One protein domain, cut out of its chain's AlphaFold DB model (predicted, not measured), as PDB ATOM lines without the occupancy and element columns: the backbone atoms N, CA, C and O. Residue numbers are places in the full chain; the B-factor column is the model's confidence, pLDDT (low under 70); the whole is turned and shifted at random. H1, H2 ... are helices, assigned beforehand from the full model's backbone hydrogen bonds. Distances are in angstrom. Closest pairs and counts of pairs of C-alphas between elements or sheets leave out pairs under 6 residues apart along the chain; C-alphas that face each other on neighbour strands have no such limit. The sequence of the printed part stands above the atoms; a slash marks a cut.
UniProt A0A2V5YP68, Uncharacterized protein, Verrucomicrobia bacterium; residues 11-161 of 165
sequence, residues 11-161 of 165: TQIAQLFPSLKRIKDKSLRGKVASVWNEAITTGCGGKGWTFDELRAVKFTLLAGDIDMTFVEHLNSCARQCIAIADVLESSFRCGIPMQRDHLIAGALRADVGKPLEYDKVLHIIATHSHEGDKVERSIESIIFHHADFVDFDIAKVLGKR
ATOM      1  N   THR A  11      -1.292 -39.540  25.879       97.38
ATOM      2  CA  THR A  11      -0.619 -38.238  25.977       97.38
ATOM      3  C   THR A  11       0.601 -38.294  26.891       97.38
ATOM      4  O   THR A  11       1.636 -37.739  26.531       97.38
ATOM      5  N   GLN A  12       0.495 -38.977  28.034       97.62
ATOM      6  CA  GLN A  12       1.593 -39.146  28.983       97.62
ATOM      7  C   GLN A  12       2.673 -40.066  28.409       97.62
ATOM      8  O   GLN A  12       3.833 -39.675  28.368       97.62
ATOM      9  N   ILE A  13       2.307 -41.236  27.872       97.88
ATOM     10  CA  ILE A  13       3.286 -42.163  27.278       97.88
ATOM     11  C   ILE A  13       4.022 -41.521  26.092       97.88
ATOM     12  O   ILE A  13       5.221 -41.731  25.914       97.88
ATOM     13  N   ALA A  14       3.360 -40.655  25.318       97.69
ATOM     14  CA  ALA A  14       4.008 -39.921  24.233       97.69
ATOM     15  C   ALA A  14       5.081 -38.911  24.696       97.69
ATOM     16  O   ALA A  14       5.813 -38.400  23.853       97.69
ATOM     17  N   GLN A  15       5.192 -38.612  25.996       97.56
ATOM     18  CA  GLN A  15       6.311 -37.836  26.550       97.56
ATOM     19  C   GLN A  15       7.600 -38.663  26.661       97.56
ATOM     20  O   GLN A  15       8.688 -38.093  26.716       97.56
ATOM     21  N   LEU A  16       7.481 -39.993  26.721       96.25
ATOM     22  CA  LEU A  16       8.607 -40.920  26.604       96.25
ATOM     23  C   LEU A  16       8.837 -41.292  25.141       96.25
ATOM     24  O   LEU A  16       9.972 -41.291  24.683       96.25
ATOM     25  N   PHE A  17       7.756 -41.543  24.394       97.69
ATOM     26  CA  PHE A  17       7.818 -42.046  23.021       97.69
ATOM     27  C   PHE A  17       6.991 -41.191  22.046       97.69
ATOM     28  O   PHE A  17       5.863 -41.560  21.701       97.69
ATOM     29  N   PRO A  18       7.507 -40.050  21.550       98.12
ATOM     30  CA  PRO A  18       6.735 -39.134  20.703       98.12
ATOM     31  C   PRO A  18       6.183 -39.773  19.422       98.12
ATOM     32  O   PRO A  18       5.074 -39.438  18.992       98.12
ATOM     33  N   SER A  19       6.908 -40.743  18.846       97.69
ATOM     34  CA  SER A  19       6.482 -41.500  17.660       97.69
ATOM     35  C   SER A  19       5.164 -42.254  17.860       97.69
ATOM     36  O   SER A  19       4.494 -42.553  16.875       97.69
ATOM     37  N   LEU A  20       4.713 -42.470  19.102       97.69
ATOM     38  CA  LEU A  20       3.384 -43.010  19.403       97.69
ATOM     39  C   LEU A  20       2.270 -42.208  18.713       97.69
ATOM     40  O   LEU A  20       1.299 -42.775  18.218       97.69
ATOM     41  N   LYS A  21       2.421 -40.880  18.618       97.75
ATOM     42  CA  LYS A  21       1.441 -40.004  17.954       97.75
ATOM     43  C   LYS A  21       1.383 -40.201  16.435       97.75
ATOM     44  O   LYS A  21       0.429 -39.736  15.817       97.75
ATOM     45  N   ARG A  22       2.368 -40.885  15.841       97.62
ATOM     46  CA  ARG A  22       2.422 -41.179  14.402       97.62
ATOM     47  C   ARG A  22       1.633 -42.429  14.001       97.62
ATOM     48  O   ARG A  22       1.352 -42.568  12.818       97.62
ATOM     49  N   ILE A  23       1.238 -43.279  14.956       97.94
ATOM     50  CA  ILE A  23       0.354 -44.434  14.713       97.94
ATOM     51  C   ILE A  23      -1.052 -43.914  14.411       97.94
ATOM     52  O   ILE A  23      -1.685 -43.368  15.308       97.94
ATOM     53  N   LYS A  24      -1.572 -44.052  13.193       97.81
ATOM     54  CA  LYS A  24      -2.869 -43.475  12.792       97.81
ATOM     55  C   LYS A  24      -4.058 -44.195  13.430       97.81
ATOM     56  O   LYS A  24      -4.961 -43.514  13.923       97.81
ATOM     57  N   ASP A  25      -4.031 -45.521  13.497       98.19
ATOM     58  CA  ASP A  25      -5.027 -46.342  14.183       98.19
ATOM     59  C   ASP A  25      -5.068 -45.993  15.681       98.19
ATOM     60  O   ASP A  25      -4.130 -46.237  16.448       98.19
ATOM     61  N   LYS A  26      -6.190 -45.405  16.111       98.06
ATOM     62  CA  LYS A  26      -6.415 -44.979  17.499       98.06
ATOM     63  C   LYS A  26      -6.482 -46.159  18.469       98.06
ATOM     64  O   LYS A  26      -6.025 -46.020  19.602       98.06
ATOM     65  N   SER A  27      -7.034 -47.293  18.039       98.06
ATOM     66  CA  SER A  27      -7.134 -48.514  18.841       98.06
ATOM     67  C   SER A  27      -5.746 -49.092  19.086       98.06
ATOM     68  O   SER A  27      -5.361 -49.306  20.238       98.06
ATOM     69  N   LEU A  28      -4.943 -49.253  18.030       98.06
ATOM     70  CA  LEU A  28      -3.564 -49.724  18.165       98.06
ATOM     71  C   LEU A  28      -2.716 -48.766  19.007       98.06
ATOM     72  O   LEU A  28      -2.014 -49.206  19.915       98.06
ATOM     73  N   ARG A  29      -2.823 -47.453  18.771       98.50
ATOM     74  CA  ARG A  29      -2.125 -46.433  19.567       98.50
ATOM     75  C   ARG A  29      -2.481 -46.518  21.053       98.50
ATOM     76  O   ARG A  29      -1.592 -46.451  21.899       98.50
ATOM     77  N   GLY A  30      -3.767 -46.686  21.362       98.00
ATOM     78  CA  GLY A  30      -4.254 -46.885  22.726       98.00
ATOM     79  C   GLY A  30      -3.680 -48.149  23.366       98.00
ATOM     80  O   GLY A  30      -3.205 -48.096  24.496       98.00
ATOM     81  N   LYS A  31      -3.630 -49.260  22.622       98.12
ATOM     82  CA  LYS A  31      -3.025 -50.516  23.090       98.12
ATOM     83  C   LYS A  31      -1.532 -50.369  23.379       98.12
ATOM     84  O   LYS A  31      -1.084 -50.826  24.420       98.12
ATOM     85  N   VAL A  32      -0.769 -49.699  22.510       97.44
ATOM     86  CA  VAL A  32       0.661 -49.439  22.762       97.44
ATOM     87  C   VAL A  32       0.846 -48.633  24.049       97.44
ATOM     88  O   VAL A  32       1.676 -49.000  24.876       97.44
ATOM     89  N   ALA A  33       0.046 -47.583  24.258       98.00
ATOM     90  CA  ALA A  33       0.090 -46.811  25.498       98.00
ATOM     91  C   ALA A  33      -0.291 -47.651  26.726       98.00
ATOM     92  O   ALA A  33       0.370 -47.547  27.751       98.00
ATOM     93  N   SER A  34      -1.312 -48.505  26.616       97.25
ATOM     94  CA  SER A  34      -1.755 -49.382  27.705       97.25
ATOM     95  C   SER A  34      -0.671 -50.371  28.130       97.25
ATOM     96  O   SER A  34      -0.471 -50.560  29.324       97.25
ATOM     97  N   VAL A  35       0.045 -50.970  27.173       95.94
ATOM     98  CA  VAL A  35       1.149 -51.900  27.465       95.94
ATOM     99  C   VAL A  35       2.279 -51.177  28.200       95.94
ATOM    100  O   VAL A  35       2.792 -51.679  29.193       95.94
ATOM    101  N   TRP A  36       2.633 -49.965  27.767       96.75
ATOM    102  CA  TRP A  36       3.629 -49.155  28.470       96.75
ATOM    103  C   TRP A  36       3.159 -48.678  29.841       96.75
ATOM    104  O   TRP A  36       3.948 -48.666  30.780       96.75
ATOM    105  N   ASN A  37       1.885 -48.312  29.982       96.00
ATOM    106  CA  ASN A  37       1.303 -47.993  31.279       96.00
ATOM    107  C   ASN A  37       1.443 -49.173  32.245       96.00
ATOM    108  O   ASN A  37       1.885 -48.985  33.372       96.00
ATOM    109  N   GLU A  38       1.103 -50.382  31.802       94.06
ATOM    110  CA  GLU A  38       1.266 -51.589  32.608       94.06
ATOM    111  C   GLU A  38       2.737 -51.801  32.975       94.06
ATOM    112  O   GLU A  38       3.059 -51.831  34.156       94.06
ATOM    113  N   ALA A  39       3.646 -51.804  31.995       92.50
ATOM    114  CA  ALA A  39       5.077 -51.993  32.240       92.50
ATOM    115  C   ALA A  39       5.666 -50.991  33.245       92.50
ATOM    116  O   ALA A  39       6.474 -51.353  34.099       92.50
ATOM    117  N   ILE A  40       5.233 -49.732  33.183       93.69
ATOM    118  CA  ILE A  40       5.677 -48.681  34.099       93.69
ATOM    119  C   ILE A  40       5.050 -48.851  35.484       93.69
ATOM    120  O   ILE A  40       5.714 -48.595  36.480       93.69
ATOM    121  N   THR A  41       3.786 -49.255  35.584       93.06
ATOM    122  CA  THR A  41       3.056 -49.269  36.865       93.06
ATOM    123  C   THR A  41       3.229 -50.565  37.646       93.06
ATOM    124  O   THR A  41       3.182 -50.538  38.872       93.06
ATOM    125  N   THR A  42       3.457 -51.684  36.959       90.25
ATOM    126  CA  THR A  42       3.602 -53.015  37.567       90.25
ATOM    127  C   THR A  42       5.035 -53.542  37.519       90.25
ATOM    128  O   THR A  42       5.365 -54.467  38.263       90.25
ATOM    129  N   GLY A  43       5.900 -52.948  36.689       87.12
ATOM    130  CA  GLY A  43       7.314 -53.307  36.594       87.12
ATOM    131  C   GLY A  43       8.112 -53.034  37.872       87.12
ATOM    132  O   GLY A  43       7.575 -52.605  38.898       87.12
ATOM    133  N   CYS A  44       9.422 -53.294  37.830       84.19
ATOM    134  CA  CYS A  44      10.305 -53.157  38.999       84.19
ATOM    135  C   CYS A  44       9.821 -53.989  40.211       84.19
ATOM    136  O   CYS A  44       9.808 -53.516  41.352       84.19
ATOM    137  N   GLY A  45       9.357 -55.220  39.964       81.25
ATOM    138  CA  GLY A  45       8.834 -56.109  41.007       81.25
ATOM    139  C   GLY A  45       7.583 -55.566  41.711       81.25
ATOM    140  O   GLY A  45       7.434 -55.746  42.918       81.25
ATOM    141  N   GLY A  46       6.715 -54.849  40.988       83.62
ATOM    142  CA  GLY A  46       5.491 -54.253  41.529       83.62
ATOM    143  C   GLY A  46       5.670 -52.880  42.181       83.62
ATOM    144  O   GLY A  46       4.692 -52.317  42.665       83.62
ATOM    145  N   LYS A  47       6.891 -52.325  42.204       87.00
ATOM    146  CA  LYS A  47       7.162 -50.971  42.727       87.00
ATOM    147  C   LYS A  47       6.843 -49.873  41.707       87.00
ATOM    148  O   LYS A  47       6.628 -48.727  42.096       87.00
ATOM    149  N   GLY A  48       6.832 -50.225  40.423       88.75
ATOM    150  CA  GLY A  48       6.685 -49.295  39.315       88.75
ATOM    151  C   GLY A  48       7.934 -48.449  39.042       88.75
ATOM    152  O   GLY A  48       8.932 -48.485  39.764       88.75
ATOM    153  N   TRP A  49       7.855 -47.680  37.963       91.12
ATOM    154  CA  TRP A  49       8.884 -46.779  37.460       91.12
ATOM    155  C   TRP A  49       8.356 -45.347  37.427       91.12
ATOM    156  O   TRP A  49       7.214 -45.097  37.030       91.12
ATOM    157  N   THR A  50       9.204 -44.380  37.771       92.12
ATOM    158  CA  THR A  50       8.968 -42.994  37.349       92.12
ATOM    159  C   THR A  50       9.519 -42.766  35.939       92.12
ATOM    160  O   THR A  50      10.369 -43.513  35.451       92.12
ATOM    161  N   PHE A  51       9.046 -41.719  35.257       94.19
ATOM    162  CA  PHE A  51       9.549 -41.382  33.920       94.19
ATOM    163  C   PHE A  51      11.031 -40.998  33.945       94.19
ATOM    164  O   PHE A  51      11.757 -41.338  33.016       94.19
ATOM    165  N   ASP A  52      11.482 -40.325  35.000       92.94
ATOM    166  CA  ASP A  52      12.878 -39.906  35.126       92.94
ATOM    167  C   ASP A  52      13.793 -41.098  35.406       92.94
ATOM    168  O   ASP A  52      14.861 -41.206  34.810       92.94
ATOM    169  N   GLU A  53      13.336 -42.058  36.215       90.62
ATOM    170  CA  GLU A  53      14.054 -43.320  36.413       90.62
ATOM    171  C   GLU A  53      14.184 -44.098  35.109       90.62
ATOM    172  O   GLU A  53      15.277 -44.554  34.788       90.62
ATOM    173  N   LEU A  54      13.103 -44.212  34.331       90.06
ATOM    174  CA  LEU A  54      13.135 -44.924  33.056       90.06
ATOM    175  C   LEU A  54      14.047 -44.228  32.029       90.06
ATOM    176  O   LEU A  54      14.748 -44.904  31.279       90.06
ATOM    177  N   ARG A  55      14.075 -42.889  32.013       91.50
ATOM    178  CA  ARG A  55      15.002 -42.105  31.178       91.50
ATOM    179  C   ARG A  55      16.460 -42.280  31.588       91.50
ATOM    180  O   ARG A  55      17.321 -42.191  30.728       91.50
ATOM    181  N   ALA A  56      16.742 -42.533  32.862       89.31
ATOM    182  CA  ALA A  56      18.105 -42.728  33.350       89.31
ATOM    183  C   ALA A  56      18.670 -44.134  33.063       89.31
ATOM    184  O   ALA A  56      19.874 -44.351  33.202       89.31
ATOM    185  N   VAL A  57      17.829 -45.101  32.677       86.38
ATOM    186  CA  VAL A  57      18.278 -46.464  32.358       86.38
ATOM    187  C   VAL A  57      19.181 -46.430  31.127       86.38
ATOM    188  O   VAL A  57      18.786 -45.921  30.079       86.38
ATOM    189  N   LYS A  58      20.390 -46.994  31.227       84.69
ATOM    190  CA  LYS A  58      21.295 -47.147  30.076       84.69
ATOM    191  C   LYS A  58      20.708 -48.132  29.063       84.69
ATOM    192  O   LYS A  58      20.013 -49.069  29.432       84.69
ATOM    193  N   PHE A  59      20.979 -47.926  27.777       81.81
ATOM    194  CA  PHE A  59      20.476 -48.825  26.732       81.81
ATOM    195  C   PHE A  59      21.052 -50.245  26.858       81.81
ATOM    196  O   PHE A  59      20.319 -51.234  26.800       81.81
ATOM    197  N   THR A  60      22.371 -50.351  27.016       77.31
ATOM    198  CA  THR A  60      23.066 -51.637  27.076       77.31
ATOM    199  C   THR A  60      24.342 -51.528  27.897       77.31
ATOM    200  O   THR A  60      25.001 -50.490  27.911       77.31
ATOM    201  N   LEU A  61      24.714 -52.627  28.551       73.75
ATOM    202  CA  LEU A  61      26.011 -52.776  29.216       73.75
ATOM    203  C   LEU A  61      27.031 -53.518  28.347       73.75
ATOM    204  O   LEU A  61      28.225 -53.506  28.636       73.75
ATOM    205  N   LEU A  62      26.575 -54.159  27.268       76.94
ATOM    206  CA  LEU A  62      27.419 -54.967  26.384       76.94
ATOM    207  C   LEU A  62      28.216 -54.118  25.390       76.94
ATOM    208  O   LEU A  62      29.131 -54.619  24.738       76.94
ATOM    209  N   ALA A  63      27.879 -52.835  25.269       70.44
ATOM    210  CA  ALA A  63      28.535 -51.910  24.358       70.44
ATOM    211  C   ALA A  63      29.518 -50.957  25.055       70.44
ATOM    212  O   ALA A  63      29.938 -49.994  24.430       70.44
ATOM    213  N   GLY A  64      29.917 -51.226  26.305       71.44
ATOM    214  CA  GLY A  64      30.814 -50.355  27.075       71.44
ATOM    215  C   GLY A  64      30.117 -49.112  27.643       71.44
ATOM    216  O   GLY A  64      28.891 -49.038  27.663       71.44
ATOM    217  N   ASP A  65      30.898 -48.142  28.130       79.31
ATOM    218  CA  ASP A  65      30.353 -46.904  28.700       79.31
ATOM    219  C   ASP A  65      29.980 -45.910  27.593       79.31
ATOM    220  O   ASP A  65      30.808 -45.136  27.109       79.31
ATOM    221  N   ILE A  66      28.732 -46.009  27.137       79.75
ATOM    222  CA  ILE A  66      28.133 -45.112  26.151       79.75
ATOM    223  C   ILE A  66      27.134 -44.173  26.827       79.75
ATOM    224  O   ILE A  66      26.392 -44.572  27.727       79.75
ATOM    225  N   ASP A  67      27.084 -42.937  26.337       85.69
ATOM    226  CA  ASP A  67      26.113 -41.929  26.760       85.69
ATOM    227  C   ASP A  67      24.836 -42.053  25.915       85.69
ATOM    228  O   ASP A  67      24.565 -41.252  25.023       85.69
ATOM    229  N   MET A  68      24.127 -43.172  26.099       85.81
ATOM    230  CA  MET A  68      22.861 -43.459  25.426       85.81
ATOM    231  C   MET A  68      21.939 -44.269  26.334       85.81
ATOM    232  O   MET A  68      22.293 -45.335  26.853       85.81
ATOM    233  N   THR A  69      20.727 -43.761  26.500       90.62
ATOM    234  CA  THR A  69      19.714 -44.327  27.389       90.62
ATOM    235  C   THR A  69      18.749 -45.249  26.648       90.62
ATOM    236  O   THR A  69      18.612 -45.236  25.422       90.62
ATOM    237  N   PHE A  70      18.039 -46.061  27.418       89.50
ATOM    238  CA  PHE A  70      17.030 -46.996  26.949       89.50
ATOM    239  C   PHE A  70      15.884 -46.303  26.192       89.50
ATOM    240  O   PHE A  70      15.478 -46.739  25.114       89.50
ATOM    241  N   VAL A  71      15.378 -45.188  26.726       93.12
ATOM    242  CA  VAL A  71      14.293 -44.423  26.089       93.12
ATOM    243  C   VAL A  71      14.775 -43.761  24.794       93.12
ATOM    244  O   VAL A  71      14.026 -43.699  23.816       93.12
ATOM    245  N   GLU A  72      16.020 -43.285  24.751       93.50
ATOM    246  CA  GLU A  72      16.617 -42.720  23.534       93.50
ATOM    247  C   GLU A  72      16.777 -43.768  22.436       93.50
ATOM    248  O   GLU A  72      16.433 -43.484  21.289       93.50
ATOM    249  N   HIS A  73      17.207 -44.982  22.789       92.62
ATOM    250  CA  HIS A  73      17.287 -46.115  21.868       92.62
ATOM    251  C   HIS A  73      15.938 -46.441  21.227       92.62
ATOM    252  O   HIS A  73      15.811 -46.406  20.005       92.62
ATOM    253  N   LEU A  74      14.884 -46.646  22.019       92.25
ATOM    254  CA  LEU A  74      13.558 -46.937  21.461       92.25
ATOM    255  C   LEU A  74      13.044 -45.815  20.545       92.25
ATOM    256  O   LEU A  74      12.432 -46.072  19.504       92.25
ATOM    257  N   ASN A  75      13.326 -44.555  20.890       97.00
ATOM    258  CA  ASN A  75      13.009 -43.416  20.030       97.00
ATOM    259  C   ASN A  75      13.878 -43.350  18.766       97.00
ATOM    260  O   ASN A  75      13.399 -42.882  17.729       97.00
ATOM    261  N   SER A  76      15.142 -43.766  18.834       95.56
ATOM    262  CA  SER A  76      16.029 -43.920  17.678       95.56
ATOM    263  C   SER A  76      15.469 -44.977  16.729       95.56
ATOM    264  O   SER A  76      15.135 -44.635  15.592       95.56
ATOM    265  N   CYS A  77      15.216 -46.194  17.218       91.81
ATOM    266  CA  CYS A  77      14.633 -47.292  16.447       91.81
ATOM    267  C   CYS A  77      13.320 -46.893  15.770       91.81
ATOM    268  O   CYS A  77      13.165 -47.054  14.561       91.81
ATOM    269  N   ALA A  78      12.382 -46.283  16.504       95.69
ATOM    270  CA  ALA A  78      11.117 -45.845  15.915       95.69
ATOM    271  C   ALA A  78      11.309 -44.798  14.802       95.69
ATOM    272  O   ALA A  78      10.620 -44.850  13.783       95.69
ATOM    273  N   ARG A  79      12.238 -43.843  14.964       97.81
ATOM    274  CA  ARG A  79      12.532 -42.836  13.928       97.81
ATOM    275  C   ARG A  79      13.213 -43.453  12.712       97.81
ATOM    276  O   ARG A  79      12.828 -43.115  11.595       97.81
ATOM    277  N   GLN A  80      14.165 -44.358  12.922       96.50
ATOM    278  CA  GLN A  80      14.835 -45.095  11.854       96.50
ATOM    279  C   GLN A  80      13.838 -45.920  11.049       96.50
ATOM    280  O   GLN A  80      13.782 -45.766   9.836       96.50
ATOM    281  N   CYS A  81      12.976 -46.697  11.710       94.62
ATOM    282  CA  CYS A  81      11.926 -47.462  11.044       94.62
ATOM    283  C   CYS A  81      11.056 -46.586  10.139       94.62
ATOM    284  O   CYS A  81      10.747 -46.964   9.012       94.62
ATOM    285  N   ILE A  82      10.675 -45.397  10.611       97.12
ATOM    286  CA  ILE A  82       9.868 -44.478   9.812       97.12
ATOM    287  C   ILE A  82      10.657 -43.923   8.619       97.12
ATOM    288  O   ILE A  82      10.127 -43.907   7.512       97.12
ATOM    289  N   ALA A  83      11.901 -43.494   8.828       97.44
ATOM    290  CA  ALA A  83      12.734 -42.964   7.752       97.44
ATOM    291  C   ALA A  83      13.037 -44.033   6.689       97.44
ATOM    292  O   ALA A  83      12.934 -43.759   5.496       97.44
ATOM    293  N   ILE A  84      13.343 -45.263   7.110       94.88
ATOM    294  CA  ILE A  84      13.547 -46.407   6.217       94.88
ATOM    295  C   ILE A  84      12.267 -46.679   5.429       94.88
ATOM    296  O   ILE A  84      12.325 -46.806   4.212       94.88
ATOM    297  N   ALA A  85      11.109 -46.698   6.091       93.62
ATOM    298  CA  ALA A  85       9.826 -46.871   5.423       93.62
ATOM    299  C   ALA A  85       9.575 -45.801   4.339       93.62
ATOM    300  O   ALA A  85       9.182 -46.143   3.226       93.62
ATOM    301  N   ASP A  86       9.861 -44.528   4.634       95.06
ATOM    302  CA  ASP A  86       9.727 -43.413   3.681       95.06
ATOM    303  C   ASP A  86      10.674 -43.568   2.473       95.06
ATOM    304  O   ASP A  86      10.293 -43.335   1.321       95.06
ATOM    305  N   VAL A  87      11.913 -44.002   2.715       96.00
ATOM    306  CA  VAL A  87      12.900 -44.258   1.655       96.00
ATOM    307  C   VAL A  87      12.484 -45.445   0.788       96.00
ATOM    308  O   VAL A  87      12.558 -45.359  -0.435       96.00
ATOM    309  N   LEU A  88      12.020 -46.541   1.387       91.44
ATOM    310  CA  LEU A  88      11.586 -47.728   0.650       91.44
ATOM    311  C   LEU A  88      10.378 -47.418  -0.245       91.44
ATOM    312  O   LEU A  88      10.396 -47.763  -1.425       91.44
ATOM    313  N   GLU A  89       9.375 -46.708   0.276       90.06
ATOM    314  CA  GLU A  89       8.196 -46.293  -0.499       90.06
ATOM    315  C   GLU A  89       8.548 -45.362  -1.670       90.06
ATOM    316  O   GLU A  89       7.913 -45.433  -2.719       90.06
ATOM    317  N   SER A  90       9.558 -44.500  -1.515       92.62
ATOM    318  CA  SER A  90       9.982 -43.570  -2.575       92.62
ATOM    319  C   SER A  90      10.966 -44.174  -3.582       92.62
ATOM    320  O   SER A  90      11.045 -43.704  -4.717       92.62
ATOM    321  N   SER A  91      11.713 -45.207  -3.191       91.38
ATOM    322  CA  SER A  91      12.761 -45.808  -4.027       91.38
ATOM    323  C   SER A  91      12.242 -46.936  -4.914       91.38
ATOM    324  O   SER A  91      12.697 -47.101  -6.049       91.38
ATOM    325  N   PHE A  92      11.307 -47.743  -4.408       84.00
ATOM    326  CA  PHE A  92      10.793 -48.892  -5.142       84.00
ATOM    327  C   PHE A  92       9.673 -48.477  -6.095       84.00
ATOM    328  O   PHE A  92       8.748 -47.753  -5.745       84.00
ATOM    329  N   ARG A  93       9.742 -48.978  -7.332       83.75
ATOM    330  CA  ARG A  93       8.705 -48.757  -8.356       83.75
ATOM    331  C   ARG A  93       7.513 -49.708  -8.216       83.75
ATOM    332  O   ARG A  93       6.527 -49.554  -8.931       83.75
ATOM    333  N   CYS A  94       7.617 -50.707  -7.343       78.31
ATOM    334  CA  CYS A  94       6.532 -51.610  -6.979       78.31
ATOM    335  C   CYS A  94       5.952 -51.217  -5.616       78.31
ATOM    336  O   CYS A  94       6.652 -50.666  -4.767       78.31
ATOM    337  N   GLY A  95       4.668 -51.510  -5.400       79.81
ATOM    338  CA  GLY A  95       4.043 -51.307  -4.097       79.81
ATOM    339  C   GLY A  95       4.643 -52.250  -3.057       79.81
ATOM    340  O   GLY A  95       4.613 -53.466  -3.239       79.81
ATOM    341  N   ILE A  96       5.163 -51.692  -1.965       84.38
ATOM    342  CA  ILE A  96       5.616 -52.456  -0.800       84.38
ATOM    343  C   ILE A  96       4.448 -52.505   0.196       84.38
ATOM    344  O   ILE A  96       4.064 -51.453   0.714       84.38
ATOM    345  N   PRO A  97       3.852 -53.679   0.478       86.81
ATOM    346  CA  PRO A  97       2.688 -53.793   1.358       86.81
ATOM    347  C   PRO A  97       3.097 -53.705   2.840       86.81
ATOM    348  O   PRO A  97       3.043 -54.686   3.575       86.81
ATOM    349  N   MET A  98       3.532 -52.524   3.276       88.88
ATOM    350  CA  MET A  98       4.034 -52.270   4.627       88.88
ATOM    351  C   MET A  98       2.952 -51.689   5.543       88.88
ATOM    352  O   MET A  98       2.327 -50.670   5.238       88.88
ATOM    353  N   GLN A  99       2.782 -52.274   6.727       92.94
ATOM    354  CA  GLN A  99       1.876 -51.761   7.751       92.94
ATOM    355  C   GLN A  99       2.605 -50.776   8.668       92.94
ATOM    356  O   GLN A  99       3.127 -51.129   9.724       92.94
ATOM    357  N   ARG A 100       2.613 -49.496   8.283       94.62
ATOM    358  CA  ARG A 100       3.362 -48.435   8.989       94.62
ATOM    359  C   ARG A 100       3.024 -48.306  10.473       94.62
ATOM    360  O   ARG A 100       3.914 -48.138  11.303       94.62
ATOM    361  N   ASP A 101       1.744 -48.402  10.809       96.31
ATOM    362  CA  ASP A 101       1.284 -48.336  12.196       96.31
ATOM    363  C   ASP A 101       1.802 -49.526  13.014       96.31
ATOM    364  O   ASP A 101       2.199 -49.355  14.166       96.31
ATOM    365  N   HIS A 102       1.873 -50.713  12.403       94.75
ATOM    366  CA  HIS A 102       2.427 -51.911  13.031       94.75
ATOM    367  C   HIS A 102       3.943 -51.813  13.177       94.75
ATOM    368  O   HIS A 102       4.460 -52.179  14.228       94.75
ATOM    369  N   LEU A 103       4.643 -51.258  12.184       94.38
ATOM    370  CA  LEU A 103       6.081 -51.011  12.248       94.38
ATOM    371  C   LEU A 103       6.442 -50.092  13.423       94.38
ATOM    372  O   LEU A 103       7.303 -50.427  14.235       94.38
ATOM    373  N   ILE A 104       5.742 -48.962  13.565       95.88
ATOM    374  CA  ILE A 104       5.958 -48.028  14.680       95.88
ATOM    375  C   ILE A 104       5.570 -48.684  16.013       95.88
ATOM    376  O   ILE A 104       6.311 -48.584  16.989       95.88
ATOM    377  N   ALA A 105       4.426 -49.377  16.068       95.06
ATOM    378  CA  ALA A 105       3.976 -50.067  17.276       95.06
ATOM    379  C   ALA A 105       4.928 -51.193  17.705       95.06
ATOM    380  O   ALA A 105       5.079 -51.434  18.900       95.06
ATOM    381  N   GLY A 106       5.522 -51.911  16.751       91.19
ATOM    382  CA  GLY A 106       6.526 -52.943  16.989       91.19
ATOM    383  C   GLY A 106       7.806 -52.333  17.541       91.19
ATOM    384  O   GLY A 106       8.227 -52.708  18.631       91.19
ATOM    385  N   ALA A 107       8.340 -51.311  16.866       91.94
ATOM    386  CA  ALA A 107       9.558 -50.626  17.293       91.94
ATOM    387  C   ALA A 107       9.457 -50.058  18.717       91.94
ATOM    388  O   ALA A 107      10.386 -50.184  19.503       91.94
ATOM    389  N   LEU A 108       8.305 -49.485  19.079       93.38
ATOM    390  CA  LEU A 108       8.085 -48.943  20.421       93.38
ATOM    391  C   LEU A 108       7.846 -50.004  21.500       93.38
ATOM    392  O   LEU A 108       7.875 -49.651  22.671       93.38
ATOM    393  N   ARG A 109       7.541 -51.259  21.155       90.12
ATOM    394  CA  ARG A 109       7.235 -52.320  22.135       90.12
ATOM    395  C   ARG A 109       8.304 -53.398  22.223       90.12
ATOM    396  O   ARG A 109       8.208 -54.223  23.123       90.12
ATOM    397  N   ALA A 110       9.286 -53.393  21.326       85.69
ATOM    398  CA  ALA A 110      10.287 -54.450  21.224       85.69
ATOM    399  C   ALA A 110      10.963 -54.772  22.565       85.69
ATOM    400  O   ALA A 110      11.151 -55.940  22.880       85.69
ATOM    401  N   ASP A 111      11.200 -53.749  23.390       85.56
ATOM    402  CA  ASP A 111      11.821 -53.897  24.707       85.56
ATOM    403  C   ASP A 111      10.885 -53.595  25.890       85.56
ATOM    404  O   ASP A 111      11.339 -53.365  27.009       85.56
ATOM    405  N   VAL A 112       9.565 -53.572  25.695       89.44
ATOM    406  CA  VAL A 112       8.631 -53.231  26.789       89.44
ATOM    407  C   VAL A 112       8.597 -54.282  27.909       89.44
ATOM    408  O   VAL A 112       8.140 -53.992  29.011       89.44
ATOM    409  N   GLY A 113       9.115 -55.487  27.650       86.25
ATOM    410  CA  GLY A 113       9.350 -56.510  28.673       86.25
ATOM    411  C   GLY A 113      10.471 -56.139  29.648       86.25
ATOM    412  O   GLY A 113      10.403 -56.497  30.819       86.25
ATOM    413  N   LYS A 114      11.449 -55.325  29.225       83.31
ATOM    414  CA  LYS A 114      12.608 -54.957  30.053       83.31
ATOM    415  C   LYS A 114      12.196 -54.303  31.391       83.31
ATOM    416  O   LYS A 114      12.617 -54.779  32.443       83.31
ATOM    417  N   PRO A 115      11.324 -53.275  31.424       84.88
ATOM    418  CA  PRO A 115      10.847 -52.704  32.688       84.88
ATOM    419  C   PRO A 115      10.017 -53.661  33.560       84.88
ATOM    420  O   PRO A 115       9.940 -53.449  34.774       84.88
ATOM    421  N   LEU A 116       9.382 -54.680  32.963       83.62
ATOM    422  CA  LEU A 116       8.609 -55.700  33.681       83.62
ATOM    423  C   LEU A 116       9.524 -56.723  34.362       83.62
ATOM    424  O   LEU A 116       9.277 -57.109  35.502       83.62
ATOM    425  N   GLU A 117      10.583 -57.138  33.671       74.88
ATOM    426  CA  GLU A 117      11.505 -58.184  34.117       74.88
ATOM    427  C   GLU A 117      12.556 -57.683  35.120       74.88
ATOM    428  O   GLU A 117      13.036 -58.463  35.945       74.88
ATOM    429  N   TYR A 118      12.938 -56.400  35.069       72.31
ATOM    430  CA  TYR A 118      14.085 -55.892  35.833       72.31
ATOM    431  C   TYR A 118      13.687 -55.135  37.099       72.31
ATOM    432  O   TYR A 118      12.884 -54.203  37.064       72.31
ATOM    433  N   ASP A 119      14.336 -55.477  38.217       65.25
ATOM    434  CA  ASP A 119      14.515 -54.546  39.338       65.25
ATOM    435  C   ASP A 119      15.688 -53.602  39.002       65.25
ATOM    436  O   ASP A 119      16.597 -53.970  38.250       65.25
ATOM    437  N   LYS A 120      15.713 -52.397  39.577       65.06
ATOM    438  CA  LYS A 120      16.720 -51.342  39.321       65.06
ATOM    439  C   LYS A 120      18.173 -51.815  39.506       65.06
ATOM    440  O   LYS A 120      19.092 -51.197  38.982       65.06
ATOM    441  N   VAL A 121      18.378 -52.923  40.222       53.97
ATOM    442  CA  VAL A 121      19.680 -53.538  40.531       53.97
ATOM    443  C   VAL A 121      20.082 -54.648  39.530       53.97
ATOM    444  O   VAL A 121      21.251 -55.012  39.459       53.97
ATOM    445  N   LEU A 122      19.156 -55.173  38.715       46.91
ATOM    446  CA  LEU A 122      19.328 -56.409  37.919       46.91
ATOM    447  C   LEU A 122      19.531 -56.206  36.404       46.91
ATOM    448  O   LEU A 122      19.615 -57.182  35.661       46.91
ATOM    449  N   HIS A 123      19.687 -54.965  35.936       46.84
ATOM    450  CA  HIS A 123      19.806 -54.606  34.512       46.84
ATOM    451  C   HIS A 123      20.964 -55.303  33.746       46.84
ATOM    452  O   HIS A 123      21.005 -55.288  32.519       46.84
ATOM    453  N   ILE A 124      21.904 -55.947  34.451       43.44
ATOM    454  CA  ILE A 124      23.145 -56.495  33.886       43.44
ATOM    455  C   ILE A 124      22.954 -57.786  33.069       43.44
ATOM    456  O   ILE A 124      23.723 -58.041  32.146       43.44
ATOM    457  N   ILE A 125      21.930 -58.595  33.355       40.66
ATOM    458  CA  ILE A 125      21.874 -59.995  32.881       40.66
ATOM    459  C   ILE A 125      21.111 -60.170  31.546       40.66
ATOM    460  O   ILE A 125      21.251 -61.190  30.874       40.66
ATOM    461  N   ALA A 126      20.333 -59.184  31.100       42.84
ATOM    462  CA  ALA A 126      19.160 -59.486  30.273       42.84
ATOM    463  C   ALA A 126      19.110 -58.882  28.852       42.84
ATOM    464  O   ALA A 126      18.077 -58.912  28.196       42.84
ATOM    465  N   THR A 127      20.229 -58.386  28.317       41.50
ATOM    466  CA  THR A 127      20.281 -57.820  26.946       41.50
ATOM    467  C   THR A 127      20.681 -58.829  25.860       41.50
ATOM    468  O   THR A 127      21.240 -58.449  24.834       41.50
ATOM    469  N   HIS A 128      20.391 -60.120  26.043       50.66
ATOM    470  CA  HIS A 128      20.639 -61.129  25.012       50.66
ATOM    471  C   HIS A 128      19.361 -61.369  24.201       50.66
ATOM    472  O   HIS A 128      18.388 -61.897  24.720       50.66
ATOM    473  N   SER A 129      19.339 -61.016  22.915       56.34
ATOM    474  CA  SER A 129      18.286 -61.516  22.027       56.34
ATOM    475  C   SER A 129      18.912 -62.154  20.785       56.34
ATOM    476  O   SER A 129      19.431 -61.496  19.890       56.34
ATOM    477  N   HIS A 130      18.935 -63.492  20.808       51.94
ATOM    478  CA  HIS A 130      19.314 -64.390  19.707       51.94
ATOM    479  C   HIS A 130      18.083 -65.184  19.205       51.94
ATOM    480  O   HIS A 130      18.182 -66.073  18.364       51.94
ATOM    481  N   GLU A 131      16.893 -64.891  19.744       53.56
ATOM    482  CA  GLU A 131      15.678 -65.684  19.523       53.56
ATOM    483  C   GLU A 131      14.996 -65.400  18.177       53.56
ATOM    484  O   GLU A 131      14.322 -66.271  17.628       53.56
ATOM    485  N   GLY A 132      15.223 -64.220  17.593       52.31
ATOM    486  CA  GLY A 132      14.631 -63.824  16.311       52.31
ATOM    487  C   GLY A 132      15.192 -64.556  15.084       52.31
ATOM    488  O   GLY A 132      14.600 -64.476  14.013       52.31
ATOM    489  N   ASP A 133      16.302 -65.288  15.215       57.25
ATOM    490  CA  ASP A 133      16.983 -65.937  14.082       57.25
ATOM    491  C   ASP A 133      16.312 -67.236  13.611       57.25
ATOM    492  O   ASP A 133      16.693 -67.796  12.585       57.25
ATOM    493  N   LYS A 134      15.295 -67.712  14.339       58.03
ATOM    494  CA  LYS A 134      14.628 -69.001  14.094       58.03
ATOM    495  C   LYS A 134      13.240 -68.881  13.452       58.03
ATOM    496  O   LYS A 134      12.573 -69.899  13.286       58.03
ATOM    497  N   VAL A 135      12.792 -67.671  13.111       61.28
ATOM    498  CA  VAL A 135      11.442 -67.404  12.581       61.28
ATOM    499  C   VAL A 135      11.486 -66.587  11.290       61.28
ATOM    500  O   VAL A 135      12.364 -65.744  11.102       61.28
ATOM    501  N   GLU A 136      10.530 -66.828  10.390       67.38
ATOM    502  CA  GLU A 136      10.348 -65.996   9.197       67.38
ATOM    503  C   GLU A 136       9.912 -64.582   9.616       67.38
ATOM    504  O   GLU A 136       8.986 -64.410  10.413       67.38
ATOM    505  N   ARG A 137      10.616 -63.559   9.118       78.25
ATOM    506  CA  ARG A 137      10.407 -62.159   9.510       78.25
ATOM    507  C   ARG A 137       9.449 -61.466   8.542       78.25
ATOM    508  O   ARG A 137       9.608 -61.570   7.329       78.25
ATOM    509  N   SER A 138       8.506 -60.687   9.073       79.88
ATOM    510  CA  SER A 138       7.732 -59.743   8.253       79.88
ATOM    511  C   SER A 138       8.617 -58.597   7.742       79.88
ATOM    512  O   SER A 138       9.702 -58.359   8.278       79.88
ATOM    513  N   ILE A 139       8.140 -57.830   6.753       78.81
ATOM    514  CA  ILE A 139       8.843 -56.632   6.249       78.81
ATOM    515  C   ILE A 139       9.138 -55.659   7.399       78.81
ATOM    516  O   ILE A 139      10.250 -55.147   7.522       78.81
ATOM    517  N   GLU A 140       8.166 -55.441   8.283       87.56
ATOM    518  CA  GLU A 140       8.322 -54.569   9.443       87.56
ATOM    519  C   GLU A 140       9.379 -55.098  10.418       87.56
ATOM    520  O   GLU A 140      10.170 -54.323  10.953       87.56
ATOM    521  N   SER A 141       9.415 -56.419  10.624       78.00
ATOM    522  CA  SER A 141      10.403 -57.074  11.483       78.00
ATOM    523  C   SER A 141      11.818 -56.976  10.911       78.00
ATOM    524  O   SER A 141      12.752 -56.736  11.672       78.00
ATOM    525  N   ILE A 142      11.985 -57.079   9.587       76.50
ATOM    526  CA  ILE A 142      13.279 -56.876   8.914       76.50
ATOM    527  C   ILE A 142      13.774 -55.439   9.124       76.50
ATOM    528  O   ILE A 142      14.914 -55.238   9.540       76.50
ATOM    529  N   ILE A 143      12.918 -54.438   8.884       80.50
ATOM    530  CA  ILE A 143      13.278 -53.021   9.057       80.50
ATOM    531  C   ILE A 143      13.677 -52.742  10.508       80.50
ATOM    532  O   ILE A 143      14.716 -52.131  10.755       80.50
ATOM    533  N   PHE A 144      12.866 -53.203  11.463       79.50
ATOM    534  CA  PHE A 144      13.140 -52.996  12.880       79.50
ATOM    535  C   PHE A 144      14.434 -53.683  13.328       79.50
ATOM    536  O   PHE A 144      15.249 -53.050  13.990       79.50
ATOM    537  N   HIS A 145      14.651 -54.938  12.929       81.69
ATOM    538  CA  HIS A 145      15.877 -55.670  13.245       81.69
ATOM    539  C   HIS A 145      17.121 -54.903  12.784       81.69
ATOM    540  O   HIS A 145      18.064 -54.740  13.548       81.69
ATOM    541  N   HIS A 146      17.112 -54.362  11.564       85.25
ATOM    542  CA  HIS A 146      18.239 -53.563  11.093       85.25
ATOM    543  C   HIS A 146      18.375 -52.218  11.818       85.25
ATOM    544  O   HIS A 146      19.502 -51.810  12.078       85.25
ATOM    545  N   ALA A 147      17.276 -51.551  12.181       81.06
ATOM    546  CA  ALA A 147      17.334 -50.320  12.974       81.06
ATOM    547  C   ALA A 147      17.972 -50.549  14.361       81.06
ATOM    548  O   ALA A 147      18.828 -49.774  14.782       81.06
ATOM    549  N   ASP A 148      17.608 -51.644  15.033       81.25
ATOM    550  CA  ASP A 148      18.201 -52.051  16.312       81.25
ATOM    551  C   ASP A 148      19.698 -52.372  16.175       81.25
ATOM    552  O   ASP A 148      20.536 -51.842  16.909       81.25
ATOM    553  N   PHE A 149      20.068 -53.171  15.168       84.62
ATOM    554  CA  PHE A 149      21.468 -53.533  14.939       84.62
ATOM    555  C   PHE A 149      22.346 -52.340  14.550       84.62
ATOM    556  O   PHE A 149      23.504 -52.291  14.965       84.62
ATOM    557  N   VAL A 150      21.817 -51.360  13.810       87.75
ATOM    558  CA  VAL A 150      22.529 -50.106  13.520       87.75
ATOM    559  C   VAL A 150      22.885 -49.377  14.817       87.75
ATOM    560  O   VAL A 150      24.050 -49.016  15.007       87.75
ATOM    561  N   ASP A 151      21.926 -49.215  15.735       80.44
ATOM    562  CA  ASP A 151      22.173 -48.606  17.048       80.44
ATOM    563  C   ASP A 151      23.208 -49.412  17.851       80.44
ATOM    564  O   ASP A 151      24.179 -48.850  18.366       80.44
ATOM    565  N   PHE A 152      23.042 -50.735  17.925       82.44
ATOM    566  CA  PHE A 152      23.918 -51.610  18.704       82.44
ATOM    567  C   PHE A 152      25.358 -51.662  18.168       82.44
ATOM    568  O   PHE A 152      26.321 -51.648  18.943       82.44
ATOM    569  N   ASP A 153      25.548 -51.700  16.850       85.50
ATOM    570  CA  ASP A 153      26.878 -51.708  16.238       85.50
ATOM    571  C   ASP A 153      27.600 -50.370  16.423       85.50
ATOM    572  O   ASP A 153      28.784 -50.358  16.784       85.50
ATOM    573  N   ILE A 154      26.891 -49.245  16.271       81.38
ATOM    574  CA  ILE A 154      27.438 -47.912  16.564       81.38
ATOM    575  C   ILE A 154      27.823 -47.817  18.042       81.38
ATOM    576  O   ILE A 154      28.944 -47.407  18.355       81.38
ATOM    577  N   ALA A 155      26.948 -48.262  18.946       80.81
ATOM    578  CA  ALA A 155      27.212 -48.306  20.380       80.81
ATOM    579  C   ALA A 155      28.504 -49.080  20.698       80.81
ATOM    580  O   ALA A 155      29.381 -48.561  21.391       80.81
ATOM    581  N   LYS A 156      28.694 -50.276  20.121       83.31
ATOM    582  CA  LYS A 156      29.924 -51.074  20.301       83.31
ATOM    583  C   LYS A 156      31.176 -50.341  19.812       83.31
ATOM    584  O   LYS A 156      32.236 -50.454  20.432       83.31
ATOM    585  N   VAL A 157      31.093 -49.607  18.700       83.19
ATOM    586  CA  VAL A 157      32.217 -48.796  18.199       83.19
ATOM    587  C   VAL A 157      32.535 -47.652  19.164       83.19
ATOM    588  O   VAL A 157      33.710 -47.413  19.454       83.19
ATOM    589  N   LEU A 158      31.514 -46.958  19.669       82.94
ATOM    590  CA  LEU A 158      31.675 -45.836  20.592       82.94
ATOM    591  C   LEU A 158      32.258 -46.280  21.936       82.94
ATOM    592  O   LEU A 158      33.254 -45.700  22.372       82.94
ATOM    593  N   GLY A 159      31.748 -47.348  22.548       77.94
ATOM    594  CA  GLY A 159      32.286 -47.826  23.823       77.94
ATOM    595  C   GLY A 159      33.721 -48.343  23.726       77.94
ATOM    596  O   GLY A 159      34.533 -48.073  24.608       77.94
ATOM    597  N   LYS A 160      34.103 -48.980  22.606       81.38
ATOM    598  CA  LYS A 160      35.515 -49.328  22.339       81.38
ATOM    599  C   LYS A 160      36.429 -48.102  22.281       81.38
ATOM    600  O   LYS A 160      37.613 -48.224  22.582       81.38
ATOM    601  N   ARG A 161      35.925 -46.944  21.838       81.44
ATOM    602  CA  ARG A 161      36.684 -45.681  21.826       81.44
ATOM    603  C   ARG A 161      36.749 -45.055  23.216       81.44
ATOM    604  O   ARG A 161      37.802 -44.540  23.569       81.44
TER     605      ARG A 161
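This is residues 11 to 161 of the 165 residues of an uncharacterized protein of Verrucomicrobia bacterium (UniProt A0A2V5YP68). What does the model look like? A helical hairpin of H4 and H5 makes the middle, with H1 and H2 packed on one side of it and the long H8 crossing it on the other. Short H3 packs on the first residues of H4, H6 on the last residues of H2, and H7 lies in a loose stretch away from the other helices. What are its make-up and size? The printed part has 151 residues with eight named helices, H1 to H8 in order along the chain, and no named strand; the class is all helix. It is compact, with a radius of gyration of the C-alphas of 15.8 A, and spans 50 by 40 by 28 A.

Where are the longer helices? H8, residues 139 to 161, is 33.7 A long and ends with C-alpha 161 at (36.684, -45.681, 21.826). H4, residues 70 to 91, is 31.3 A long and begins with C-alpha 70 at (17.030, -46.996, 26.949). H2, residues 26 to 42, is 23.8 A long, and H5, residues 100 to 107, is 10.6 A long. Where are the short ones? H1 is residues 18 to 22, with C-alpha 18 at (6.735, -39.134, 20.703). H3 is residues 51 to 56, H6 residues 114 to 117 and H7 residues 131 to 134.

What does H8 touch? With residues 143 to 151 alone it touches H4 at a steep tilt of 53 degrees, opposite ways, the C-alphas of Cys 77 and Ala 147 being closest at 5.3 A. With residues 140 to 144 alone it touches H5 at a steep tilt of 40 degrees, the same way; Leu 103 and Glu 140 have the closest C-alphas, 5.1 A apart. How do the others stand? H4 and H5, the hub with four touching helices each, form a hairpin at a shallow tilt of 31 degrees, with the closest C-alphas, those of Ala 78 and Ala 107, 5.2 A apart. H2 touches H5 with residues 28 to 32 alone, at a shallow tilt of 11 degrees, the same way, closest at C-alphas 32 and 105, 6.4 A apart. H2 and H8 are apart. What do the backbones show? In H2, H3, H4, H5 and H8 every O i to N i+4 pair is within hydrogen-bond range. In H1 it is 0 of 1, with 2 of 2 O i to N i+3 pairs within range; H6 and H7 are too short for an O i to N i+4 pair.

How far does it reach? The two C-alphas farthest apart, those of Lys 47 and Arg 93, are 51.2 A apart, and residues 90 to 95 stand free. Which links are long? The links H3 to H4 and H6 to H7 are long, 13 residues each, and the printed part has no cut. Where is confidence low? Residues 119 to 136 are under 70 in pLDDT; the mean of the printed part is 84.9.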